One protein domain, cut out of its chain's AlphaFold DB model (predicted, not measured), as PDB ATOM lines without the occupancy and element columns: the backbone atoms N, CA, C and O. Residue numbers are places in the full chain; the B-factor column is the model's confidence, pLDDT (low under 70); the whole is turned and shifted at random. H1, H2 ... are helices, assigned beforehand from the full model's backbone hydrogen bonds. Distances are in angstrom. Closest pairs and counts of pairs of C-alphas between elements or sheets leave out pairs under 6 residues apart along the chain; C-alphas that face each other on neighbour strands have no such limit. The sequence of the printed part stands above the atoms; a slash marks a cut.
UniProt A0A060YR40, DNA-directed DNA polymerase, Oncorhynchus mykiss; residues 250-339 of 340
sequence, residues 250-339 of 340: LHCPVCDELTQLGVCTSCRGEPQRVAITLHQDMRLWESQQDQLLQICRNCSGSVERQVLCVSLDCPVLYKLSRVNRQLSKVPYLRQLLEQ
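What this domain is: This is residues 250 to 339 of the 340 residues of the protein "DNA-directed DNA polymerase" of Oncorhynchus mykiss (UniProt A0A060YR40). One long helix, H2, makes the long axis, and beyond its last residue the chain folds back so that H3 and then H4 pack along its side, running the opposite way. At the end where H2 begins, residues 250 to 264 and the short H1 make a small head of mostly loop; at the other end residues 301 to 314 make a long turn. The printed part has 90 residues with four named helices, H1, H2, H3 and H4 in chain order, no named strand, and is all helix. It is a loose rod spanning 49 by 21 by 15 A, with a radius of gyration of the C-alphas of 16.4 A.

Where its parts are: H2, residues 271 to 300, measures 43.2 A from C-alpha 271 at (136.071, 92.918, 192.616) to C-alpha 300 at (152.442, 53.562, 199.567). H3, residues 315 to 327, is 18.8 A long, and H4, residues 330 to 337, is 10.5 A long, ending with C-alpha 337 at (139.120, 85.787, 187.886). H1, residues 265 to 268, is 5.0 A long.

How they stand to each other: H2 is the hub, touching three helices. H2, with residues 282 to 296 alone, touches H3 in a helical hairpin, at a shallow tilt of 31 degrees, opposite ways; the closest C-alphas, of Gln 289 and Val 323, are 6.3 A apart. H2 touches H4 with residues 275 to 282 alone, at a shallow tilt of 18 degrees, opposite ways; the closest C-alphas, of Ala 275 and Leu 337, are 6.3 A apart. H1 and H2 only just touch, only at the corner, with 3 pairs of C-alphas within 8 A, the closest those of Cys 267 and Val 274 at 6.7 A. H3 and H4 meet only through their link, and H1 is apart from both. In H2, H3 and H4 every O i to N i+4 pair is within hydrogen-bond range; H1 is too short for such a pair. Residues 250 to 251 pair briefly with residues 258 to 259, antiparallel.

The domain as a whole: The two C-alphas farthest apart, of Thr 265 and Gly 301, are 49.2 A apart. The printed part has no cut. The link from H2 to H3 is long, with 14 residues; those from H1 to H2 and H3 to H4 are tight. The mean pLDDT of the printed part is 89.6, and residues 305 to 306 are under 70.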
ATOM      1  N   LEU A 250     123.737  78.495 187.521       74.25
ATOM      2  CA  LEU A 250     124.982  79.075 188.024       74.25
ATOM      3  C   LEU A 250     124.693  79.791 189.345       74.25
ATOM      4  O   LEU A 250     123.735  80.550 189.459       74.25
ATOM      5  N   HIS A 251     125.511  79.502 190.349       84.19
ATOM      6  CA  HIS A 251     125.492  80.188 191.637       84.19
ATOM      7  C   HIS A 251     126.768  81.020 191.733       84.19
ATOM      8  O   HIS A 251     127.834  80.566 191.303       84.19
ATOM      9  N   CYS A 252     126.655  82.226 192.279       87.81
ATOM     10  CA  CYS A 252     127.787  83.093 192.537       87.81
ATOM     11  C   CYS A 252     128.729  82.384 193.520       87.81
ATOM     12  O   CYS A 252     128.296  82.044 194.621       87.81
ATOM     13  N   PRO A 253     130.012  82.174 193.184       86.56
ATOM     14  CA  PRO A 253     130.929  81.445 194.057       86.56
ATOM     15  C   PRO A 253     131.214  82.164 195.388       86.56
ATOM     16  O   PRO A 253     131.731  81.537 196.302       86.56
ATOM     17  N   VAL A 254     130.857  83.449 195.516       89.56
ATOM     18  CA  VAL A 254     131.092  84.264 196.721       89.56
ATOM     19  C   VAL A 254     129.889  84.271 197.670       89.56
ATOM     20  O   VAL A 254     130.062  84.097 198.873       89.56
ATOM     21  N   CYS A 255     128.672  84.481 197.156       88.75
ATOM     22  CA  CYS A 255     127.457  84.622 197.976       88.75
ATOM     23  C   CYS A 255     126.435  83.484 197.809       88.75
ATOM     24  O   CYS A 255     125.430  83.476 198.512       88.75
ATOM     25  N   ASP A 256     126.678  82.530 196.905       86.12
ATOM     26  CA  ASP A 256     125.781  81.407 196.574       86.12
ATOM     27  C   ASP A 256     124.418  81.834 195.975       86.12
ATOM     28  O   ASP A 256     123.508  81.018 195.858       86.12
ATOM     29  N   GLU A 257     124.258  83.096 195.556       85.69
ATOM     30  CA  GLU A 257     123.050  83.561 194.856       85.69
ATOM     31  C   GLU A 257     123.011  83.078 193.402       85.69
ATOM     32  O   GLU A 257     124.039  83.012 192.722       85.69
ATOM     33  N   LEU A 258     121.811  82.791 192.890       84.19
ATOM     34  CA  LEU A 258     121.610  82.441 191.485       84.19
ATOM     35  C   LEU A 258     122.036  83.595 190.571       84.19
ATOM     36  O   LEU A 258     121.677  84.751 190.782       84.19
ATOM     37  N   THR A 259     122.792  83.278 189.525       84.38
ATOM     38  CA  THR A 259     123.306  84.264 188.571       84.38
ATOM     39  C   THR A 259     123.394  83.678 187.167       84.38
ATOM     40  O   THR A 259     123.419  82.465 186.995       84.38
ATOM     41  N   GLN A 260     123.454  84.537 186.148       81.75
ATOM     42  CA  GLN A 260     123.767  84.148 184.768       81.75
ATOM     43  C   GLN A 260     125.179  84.574 184.337       81.75
ATOM     44  O   GLN A 260     125.671  84.121 183.309       81.75
ATOM     45  N   LEU A 261     125.852  85.411 185.136       79.81
ATOM     46  CA  LEU A 261     127.122  86.070 184.801       79.81
ATOM     47  C   LEU A 261     128.337  85.416 185.486       79.81
ATOM     48  O   LEU A 261     129.405  86.027 185.566       79.81
ATOM     49  N   GLY A 262     128.162  84.225 186.070       84.94
ATOM     50  CA  GLY A 262     129.154  83.532 186.904       84.94
ATOM     51  C   GLY A 262     129.307  84.134 188.307       84.94
ATOM     52  O   GLY A 262     129.186  83.414 189.293       84.94
ATOM     53  N   VAL A 263     129.486  85.455 188.399       88.25
ATOM     54  CA  VAL A 263     129.465  86.259 189.637       88.25
ATOM     55  C   VAL A 263     128.280  87.227 189.573       88.25
ATOM     56  O   VAL A 263     128.080  87.881 188.546       88.25
ATOM     57  N   CYS A 264     127.470  87.304 190.637       90.25
ATOM     58  CA  CYS A 264     126.289  88.178 190.672       90.25
ATOM     59  C   CYS A 264     126.664  89.669 190.634       90.25
ATOM     60  O   CYS A 264     127.780  90.052 190.983       90.25
ATOM     61  N   THR A 265     125.725  90.514 190.207       90.12
ATOM     62  CA  THR A 265     125.926  91.966 190.059       90.12
ATOM     63  C   THR A 265     126.371  92.628 191.362       90.12
ATOM     64  O   THR A 265     127.283  93.447 191.335       90.12
ATOM     65  N   SER A 266     125.807  92.212 192.499       91.25
ATOM     66  CA  SER A 266     126.188  92.701 193.829       91.25
ATOM     67  C   SER A 266     127.661  92.422 194.139       91.25
ATOM     68  O   SER A 266     128.401  93.331 194.496       91.25
ATOM     69  N   CYS A 267     128.127  91.183 193.935       92.06
ATOM     70  CA  CYS A 267     129.528  90.824 194.170       92.06
ATOM     71  C   CYS A 267     130.486  91.453 193.149       92.06
ATOM     72  O   CYS A 267     131.624  91.747 193.499       92.06
ATOM     73  N   ARG A 268     130.039  91.707 191.909       90.56
ATOM     74  CA  ARG A 268     130.837  92.439 190.906       90.56
ATOM     75  C   ARG A 268     131.156  93.877 191.335       90.56
ATOM     76  O   ARG A 268     132.152  94.416 190.867       90.56
ATOM     77  N   GLY A 269     130.360  94.475 192.226       90.69
ATOM     78  CA  GLY A 269     130.646  95.786 192.820       90.69
ATOM     79  C   GLY A 269     131.872  95.806 193.746       90.69
ATOM     80  O   GLY A 269     132.422  96.874 193.995       90.69
ATOM     81  N   GLU A 270     132.336  94.642 194.216       93.19
ATOM     82  CA  GLU A 270     133.511  94.490 195.084       93.19
ATOM     83  C   GLU A 270     134.537  93.504 194.469       93.19
ATOM     84  O   GLU A 270     134.741  92.403 194.996       93.19
ATOM     85  N   PRO A 271     135.221  93.855 193.362       91.19
ATOM     86  CA  PRO A 271     136.071  92.918 192.616       91.19
ATOM     87  C   PRO A 271     137.232  92.356 193.452       91.19
ATOM     88  O   PRO A 271     137.545  91.169 193.365       91.19
ATOM     89  N   GLN A 272     137.820  93.164 194.340       92.62
ATOM     90  CA  GLN A 272     138.888  92.715 195.242       92.62
ATOM     91  C   GLN A 272     138.417  91.600 196.188       92.62
ATOM     92  O   GLN A 272     139.126  90.617 196.399       92.62
ATOM     93  N   ARG A 273     137.198  91.720 196.729       92.94
ATOM     94  CA  ARG A 273     136.600  90.710 197.608       92.94
ATOM     95  C   ARG A 273     136.351  89.406 196.857       92.94
ATOM     96  O   ARG A 273     136.625  88.332 197.398       92.94
ATOM     97  N   VAL A 274     135.864  89.494 195.618       92.44
ATOM     98  CA  VAL A 274     135.685  88.331 194.737       92.44
ATOM     99  C   VAL A 274     137.024  87.638 194.503       92.44
ATOM    100  O   VAL A 274     137.136  86.439 194.760       92.44
ATOM    101  N   ALA A 275     138.050  88.393 194.103       93.75
ATOM    102  CA  ALA A 275     139.373  87.850 193.821       93.75
ATOM    103  C   ALA A 275     139.982  87.133 195.034       93.75
ATOM    104  O   ALA A 275     140.427  85.989 194.923       93.75
ATOM    105  N   ILE A 276     139.934  87.763 196.213       94.31
ATOM    106  CA  ILE A 276     140.439  87.179 197.462       94.31
ATOM    107  C   ILE A 276     139.690  85.890 197.805       94.31
ATOM    108  O   ILE A 276     140.333  84.882 198.089       94.31
ATOM    109  N   THR A 277     138.354  85.896 197.746       93.25
ATOM    110  CA  THR A 277     137.535  84.723 198.100       93.25
ATOM    111  C   THR A 277     137.845  83.539 197.182       93.25
ATOM    112  O   THR A 277     138.110  82.434 197.652       93.25
ATOM    113  N   LEU A 278     137.896  83.777 195.868       92.81
ATOM    114  CA  LEU A 278     138.197  82.733 194.887       92.81
ATOM    115  C   LEU A 278     139.620  82.183 195.040       92.81
ATOM    116  O   LEU A 278     139.814  80.967 195.017       92.81
ATOM    117  N   HIS A 279     140.617  83.050 195.244       94.50
ATOM    118  CA  HIS A 279     141.984  82.606 195.505       94.50
ATOM    119  C   HIS A 279     142.092  81.809 196.807       94.50
ATOM    120  O   HIS A 279     142.784  80.791 196.829       94.50
ATOM    121  N   GLN A 280     141.406  82.229 197.874       94.69
ATOM    122  CA  GLN A 280     141.379  81.507 199.146       94.69
ATOM    123  C   GLN A 280     140.783  80.104 198.987       94.69
ATOM    124  O   GLN A 280     141.403  79.139 199.433       94.69
ATOM    125  N   ASP A 281     139.647  79.970 198.299       91.94
ATOM    126  CA  ASP A 281     139.011  78.673 198.047       91.94
ATOM    127  C   ASP A 281     139.909  77.741 197.226       91.94
ATOM    128  O   ASP A 281     140.112  76.578 197.588       91.94
ATOM    129  N   MET A 282     140.508  78.260 196.150       94.38
ATOM    130  CA  MET A 282     141.448  77.502 195.323       94.38
ATOM    131  C   MET A 282     142.655  77.025 196.140       94.38
ATOM    132  O   MET A 282     142.981  75.838 196.113       94.38
ATOM    133  N   ARG A 283     143.285  77.922 196.910       95.56
ATOM    134  CA  ARG A 283     144.435  77.593 197.767       95.56
ATOM    135  C   ARG A 283     144.079  76.580 198.846       95.56
ATOM    136  O   ARG A 283     144.876  75.685 199.121       95.56
ATOM    137  N   LEU A 284     142.892  76.696 199.438       95.00
ATOM    138  CA  LEU A 284     142.402  75.757 200.436       95.00
ATOM    139  C   LEU A 284     142.277  74.347 199.850       95.00
ATOM    140  O   LEU A 284     142.765  73.394 200.455       95.00
ATOM    141  N   TRP A 285     141.650  74.195 198.679       94.88
ATOM    142  CA  TRP A 285     141.490  72.882 198.046       94.88
ATOM    143  C   TRP A 285     142.820  72.304 197.547       94.88
ATOM    144  O   TRP A 285     143.050  71.107 197.715       94.88
ATOM    145  N   GLU A 286     143.709  73.133 196.988       94.88
ATOM    146  CA  GLU A 286     145.059  72.722 196.567       94.88
ATOM    147  C   GLU A 286     145.885  72.226 197.767       94.88
ATOM    148  O   GLU A 286     146.446  71.131 197.723       94.88
ATOM    149  N   SER A 287     145.891  72.976 198.874       95.75
ATOM    150  CA  SER A 287     146.590  72.603 200.112       95.75
ATOM    151  C   SER A 287     146.034  71.312 200.724       95.75
ATOM    152  O   SER A 287     146.790  70.410 201.086       95.75
ATOM    153  N   GLN A 288     144.705  71.165 200.773       95.44
ATOM    154  CA  GLN A 288     144.066  69.933 201.245       95.44
ATOM    155  C   GLN A 288     144.434  68.720 200.383       95.44
ATOM    156  O   GLN A 288     144.634  67.629 200.919       95.44
ATOM    157  N   GLN A 289     144.511  68.885 199.061       94.50
ATOM    158  CA  GLN A 289     144.926  67.806 198.172       94.50
ATOM    159  C   GLN A 289     146.375  67.405 198.441       94.50
ATOM    160  O   GLN A 289     146.643  66.211 198.558       94.50
ATOM    161  N   ASP A 290     147.285  68.371 198.570       93.44
ATOM    162  CA  ASP A 290     148.701  68.083 198.805       93.44
ATOM    163  C   ASP A 290     148.920  67.352 200.137       93.44
ATOM    164  O   ASP A 290     149.568  66.307 200.163       93.44
ATOM    165  N   GLN A 291     148.253  67.793 201.210       95.19
ATOM    166  CA  GLN A 291     148.267  67.100 202.505       95.19
ATOM    167  C   GLN A 291     147.769  65.650 202.399       95.19
ATOM    168  O   GLN A 291     148.377  64.730 202.948       95.19
ATOM    169  N   LEU A 292     146.662  65.413 201.685       94.38
ATOM    170  CA  LEU A 292     146.119  64.062 201.501       94.38
ATOM    171  C   LEU A 292     147.033  63.195 200.623       94.38
ATOM    172  O   LEU A 292     147.219  62.014 200.916       94.38
ATOM    173  N   LEU A 293     147.624  63.764 199.570       92.88
ATOM    174  CA  LEU A 293     148.574  63.064 198.710       92.88
ATOM    175  C   LEU A 293     149.870  62.738 199.451       92.88
ATOM    176  O   LEU A 293     150.403  61.652 199.247       92.88
ATOM    177  N   GLN A 294     150.345  63.605 200.346       92.81
ATOM    178  CA  GLN A 294     151.493  63.321 201.205       92.81
ATOM    179  C   GLN A 294     151.229  62.100 202.096       92.81
ATOM    180  O   GLN A 294     152.071  61.207 202.178       92.81
ATOM    181  N   ILE A 295     150.033  61.997 202.691       94.44
ATOM    182  CA  ILE A 295     149.626  60.805 203.452       94.44
ATOM    183  C   ILE A 295     149.637  59.558 202.555       94.44
ATOM    184  O   ILE A 295     150.158  58.515 202.951       94.44
ATOM    185  N   CYS A 296     149.099  59.653 201.336       93.50
ATOM    186  CA  CYS A 296     149.090  58.542 200.382       93.50
ATOM    187  C   CYS A 296     150.504  58.114 199.943       93.50
ATOM    188  O   CYS A 296     150.764  56.914 199.840       93.50
ATOM    189  N   ARG A 297     151.420  59.062 199.704       92.00
ATOM    190  CA  ARG A 297     152.826  58.789 199.356       92.00
ATOM    191  C   ARG A 297     153.545  58.087 200.502       92.00
ATOM    192  O   ARG A 297     154.133  57.035 200.289       92.00
ATOM    193  N   ASN A 298     153.384  58.584 201.729       92.62
ATOM    194  CA  ASN A 298     153.962  57.956 202.919       92.62
ATOM    195  C   ASN A 298     153.423  56.535 203.149       92.62
ATOM    196  O   ASN A 298     154.172  55.651 203.543       92.62
ATOM    197  N   CYS A 299     152.134  56.303 202.886       93.25
ATOM    198  CA  CYS A 299     151.502  54.990 203.028       93.25
ATOM    199  C   CYS A 299     151.963  53.986 201.956       93.25
ATOM    200  O   CYS A 299     152.197  52.820 202.258       93.25
ATOM    201  N   SER A 300     152.082  54.429 200.700       89.69
ATOM    202  CA  SER A 300     152.442  53.562 199.567       89.69
ATOM    203  C   SER A 300     153.949  53.394 199.362       89.69
ATOM    204  O   SER A 300     154.355  52.507 198.620       89.69
ATOM    205  N   GLY A 301     154.771  54.264 199.956       87.69
ATOM    206  CA  GLY A 301     156.195  54.375 199.633       87.69
ATOM    207  C   GLY A 301     156.462  54.895 198.214       87.69
ATOM    208  O   GLY A 301     157.604  54.868 197.764       87.69
ATOM    209  N   SER A 302     155.429  55.349 197.493       81.19
ATOM    210  CA  SER A 302     155.564  55.841 196.122       81.19
ATOM    211  C   SER A 302     156.047  57.289 196.095       81.19
ATOM    212  O   SER A 302     155.522  58.155 196.800       81.19
ATOM    213  N   VAL A 303     157.023  57.554 195.224       76.12
ATOM    214  CA  VAL A 303     157.541  58.899 194.918       76.12
ATOM    215  C   VAL A 303     156.699  59.578 193.829       76.12
ATOM    216  O   VAL A 303     156.823  60.777 193.582       76.12
ATOM    217  N   GLU A 304     155.811  58.831 193.170       76.69
ATOM    218  CA  GLU A 304     155.013  59.354 192.072       76.69
ATOM    219  C   GLU A 304     154.002  60.408 192.540       76.69
ATOM    220  O   GLU A 304     153.444  60.383 193.646       76.69
ATOM    221  N   ARG A 305     153.723  61.362 191.645       68.62
ATOM    222  CA  ARG A 305     152.745  62.421 191.907       68.62
ATOM    223  C   ARG A 305     151.318  61.869 192.005       68.62
ATOM    224  O   ARG A 305     150.509  62.466 192.717       68.62
ATOM    225  N   GLN A 306     151.029  60.751 191.333       69.88
ATOM    226  CA  GLN A 306     149.710  60.127 191.262       69.88
ATOM    227  C   GLN A 306     149.715  58.754 191.945       69.88
ATOM    228  O   GLN A 306     150.334  57.814 191.472       69.88
ATOM    229  N   VAL A 307     148.984  58.628 193.055       75.75
ATOM    230  CA  VAL A 307     148.861  57.359 193.788       75.75
ATOM    231  C   VAL A 307     147.627  56.598 193.291       75.75
ATOM    232  O   VAL A 307     146.499  57.036 193.517       75.75
ATOM    233  N   LEU A 308     147.821  55.446 192.642       82.12
ATOM    234  CA  LEU A 308     146.751  54.584 192.105       82.12
ATOM    235  C   LEU A 308     146.153  53.640 193.171       82.12
ATOM    236  O   LEU A 308     146.057  52.430 192.982       82.12
ATOM    237  N   CYS A 309     145.759  54.183 194.324       88.56
ATOM    238  CA  CYS A 309     145.157  53.401 195.407       88.56
ATOM    239  C   CYS A 309     143.648  53.191 195.188       88.56
ATOM    240  O   CYS A 309     142.911  54.145 194.943       88.56
ATOM    241  N   VAL A 310     143.181  51.949 195.352       89.75
ATOM    242  CA  VAL A 310     141.759  51.557 195.236       89.75
ATOM    243  C   VAL A 310     141.176  50.989 196.538       89.75
ATOM    244  O   VAL A 310     140.091  50.413 196.535       89.75
ATOM    245  N   SER A 311     141.888  51.133 197.662       93.19
ATOM    246  CA  SER A 311     141.465  50.583 198.956       93.19
ATOM    247  C   SER A 311     140.215  51.291 199.489       93.19
ATOM    248  O   SER A 311     140.287  52.413 199.995       93.19
ATOM    249  N   LEU A 312     139.064  50.617 199.398       92.25
ATOM    250  CA  LEU A 312     137.771  51.117 199.880       92.25
ATOM    251  C   LEU A 312     137.684  51.206 201.409       92.25
ATOM    252  O   LEU A 312     136.805  51.897 201.922       92.25
ATOM    253  N   ASP A 313     138.592  50.555 202.135       92.56
ATOM    254  CA  ASP A 313     138.677  50.648 203.595       92.56
ATOM    255  C   ASP A 313     139.446  51.896 204.054       92.56
ATOM    256  O   ASP A 313     139.359  52.304 205.214       92.56
ATOM    257  N   CYS A 314     140.173  52.553 203.144       94.38
ATOM    258  CA  CYS A 314     140.948  53.741 203.457       94.38
ATOM    259  C   CYS A 314     140.056  55.003 203.491       94.38
ATOM    260  O   CYS A 314     139.542  55.423 202.450       94.38
ATOM    261  N   PRO A 315     139.937  55.711 204.633       93.94
ATOM    262  CA  PRO A 315     139.148  56.946 204.705       93.94
ATOM    263  C   PRO A 315     139.742  58.085 203.859       93.94
ATOM    264  O   PRO A 315     139.025  59.003 203.451       93.94
ATOM    265  N   VAL A 316     141.053  58.044 203.590       94.81
ATOM    266  CA  VAL A 316     141.756  59.048 202.775       94.81
ATOM    267  C   VAL A 316     141.293  58.994 201.319       94.81
ATOM    268  O   VAL A 316     141.143  60.053 200.716       94.81
ATOM    269  N   LEU A 317     140.958  57.810 200.785       93.81
ATOM    270  CA  LEU A 317     140.461  57.649 199.414       93.81
ATOM    271  C   LEU A 317     139.218  58.516 199.156       93.81
ATOM    272  O   LEU A 317     139.166  59.278 198.189       93.81
ATOM    273  N   TYR A 318     138.228  58.448 200.049       93.38
ATOM    274  CA  TYR A 318     136.982  59.208 199.913       93.38
ATOM    275  C   TYR A 318     137.195  60.714 200.084       93.38
ATOM    276  O   TYR A 318     136.599  61.512 199.357       93.38
ATOM    277  N   LYS A 319     138.065  61.115 201.023       93.25
ATOM    278  CA  LYS A 319     138.433  62.526 201.218       93.25
ATOM    279  C   LYS A 319     139.119  63.086 199.973       93.25
ATOM    280  O   LYS A 319     138.715  64.143 199.497       93.25
ATOM    281  N   LEU A 320     140.089  62.357 199.425       92.56
ATOM    282  CA  LEU A 320     140.826  62.746 198.226       92.56
ATOM    283  C   LEU A 320     139.903  62.836 197.006       92.56
ATOM    284  O   LEU A 320     139.934  63.836 196.297       92.56
ATOM    285  N   SER A 321     139.013  61.857 196.800       91.19
ATOM    286  CA  SER A 321     138.007  61.908 195.728       91.19
ATOM    287  C   SER A 321     137.112  63.150 195.830       91.19
ATOM    288  O   SER A 321     136.853  63.818 194.827       91.19
ATOM    289  N   ARG A 322     136.685  63.518 197.046       90.94
ATOM    290  CA  ARG A 322     135.887  64.729 197.277       90.94
ATOM    291  C   ARG A 322     136.662  66.005 196.945       90.94
ATOM    292  O   ARG A 322     136.114  66.859 196.254       90.94
ATOM    293  N   VAL A 323     137.909  66.123 197.402       92.50
ATOM    294  CA  VAL A 323     138.761  67.287 197.104       92.50
ATOM    295  C   VAL A 323     139.048  67.376 195.603       92.50
ATOM    296  O   VAL A 323     138.915  68.447 195.023       92.50
ATOM    297  N   ASN A 324     139.304  66.254 194.928       91.31
ATOM    298  CA  ASN A 324     139.491  66.222 193.474       91.31
ATOM    299  C   ASN A 324     138.253  66.730 192.710       91.31
ATOM    300  O   ASN A 324     138.393  67.449 191.724       91.31
ATOM    301  N   ARG A 325     137.033  66.432 193.185       88.56
ATOM    302  CA  ARG A 325     135.786  66.998 192.626       88.56
ATOM    303  C   ARG A 325     135.626  68.496 192.882       88.56
ATOM    304  O   ARG A 325     134.913  69.167 192.143       88.56
ATOM    305  N   GLN A 326     136.216  69.030 193.948       89.69
ATOM    306  CA  GLN A 326     136.246  70.478 194.178       89.69
ATOM    307  C   GLN A 326     137.271  71.129 193.247       89.69
ATOM    308  O   GLN A 326     136.955  72.106 192.573       89.69
ATOM    309  N   LEU A 327     138.450  70.516 193.116       91.38
ATOM    310  CA  LEU A 327     139.516  70.969 192.228       91.38
ATOM    311  C   LEU A 327     139.133  70.954 190.746       91.38
ATOM    312  O   LEU A 327     139.599  71.809 190.000       91.38
ATOM    313  N   SER A 328     138.220  70.078 190.313       89.62
ATOM    314  CA  SER A 328     137.707  70.112 188.936       89.62
ATOM    315  C   SER A 328     136.975  71.419 188.591       89.62
ATOM    316  O   SER A 328     136.761  71.701 187.417       89.62
ATOM    317  N   LYS A 329     136.589  72.225 189.592       87.25
ATOM    318  CA  LYS A 329     135.991  73.557 189.402       87.25
ATOM    319  C   LYS A 329     137.032  74.671 189.270       87.25
ATOM    320  O   LYS A 329     136.691  75.751 188.802       87.25
ATOM    321  N   VAL A 330     138.284  74.436 189.663       90.62
ATOM    322  CA  VAL A 330     139.342  75.460 189.689       90.62
ATOM    323  C   VAL A 330     139.599  76.104 188.323       90.62
ATOM    324  O   VAL A 330     139.719  77.327 188.295       90.62
ATOM    325  N   PRO A 331     139.635  75.372 187.188       91.31
ATOM    326  CA  PRO A 331     139.801  76.008 185.878       91.31
ATOM    327  C   PRO A 331     138.715  77.050 185.582       91.31
ATOM    328  O   PRO A 331     139.019  78.144 185.124       91.31
ATOM    329  N   TYR A 332     137.462  76.745 185.935       88.81
ATOM    330  CA  TYR A 332     136.345  77.679 185.797       88.81
ATOM    331  C   TYR A 332     136.488  78.893 186.729       88.81
ATOM    332  O   TYR A 332     136.255  80.020 186.306       88.81
ATOM    333  N   LEU A 333     136.920  78.696 187.980       89.31
ATOM    334  CA  LEU A 333     137.160  79.818 188.898       89.31
ATOM    335  C   LEU A 333     138.295  80.735 188.416       89.31
ATOM    336  O   LEU A 333     138.182  81.949 188.553       89.31
ATOM    337  N   ARG A 334     139.349  80.178 187.805       90.69
ATOM    338  CA  ARG A 334     140.424  80.965 187.175       90.69
ATOM    339  C   ARG A 334     139.905  81.796 186.005       90.69
ATOM    340  O   ARG A 334     140.205  82.977 185.936       90.69
ATOM    341  N   GLN A 335     139.053  81.217 185.160       89.62
ATOM    342  CA  GLN A 335     138.409  81.954 184.072       89.62
ATOM    343  C   GLN A 335     137.512  83.097 184.581       89.62
ATOM    344  O   GLN A 335     137.413  84.137 183.941       89.62
ATOM    345  N   LEU A 336     136.846  82.928 185.731       87.94
ATOM    346  CA  LEU A 336     136.076  84.014 186.346       87.94
ATOM    347  C   LEU A 336     136.972  85.134 186.875       87.94
ATOM    348  O   LEU A 336     136.578  86.292 186.793       87.94
ATOM    349  N   LEU A 337     138.150  84.801 187.409       88.50
ATOM    350  CA  LEU A 337     139.120  85.787 187.886       88.50
ATOM    351  C   LEU A 337     139.658  86.668 186.757       88.50
ATOM    352  O   LEU A 337     139.858  87.848 186.984       88.50
ATOM    353  N   GLU A 338     139.816  86.134 185.544       86.75
ATOM    354  CA  GLU A 338     140.244  86.911 184.366       86.75
ATOM    355  C   GLU A 338     139.235  87.999 183.944       86.75
ATOM    356  O   GLU A 338     139.547  88.835 183.101       86.75
ATOM    357  N   GLN A 339     138.019  88.000 184.506       81.56
ATOM    358  CA  GLN A 339     136.983  88.999 184.221       81.56
ATOM    359  C   GLN A 339     137.039  90.234 185.137       81.56
ATOM    360  O   GLN A 339     136.194  91.121 184.978       81.56
TER     361      GLN A 339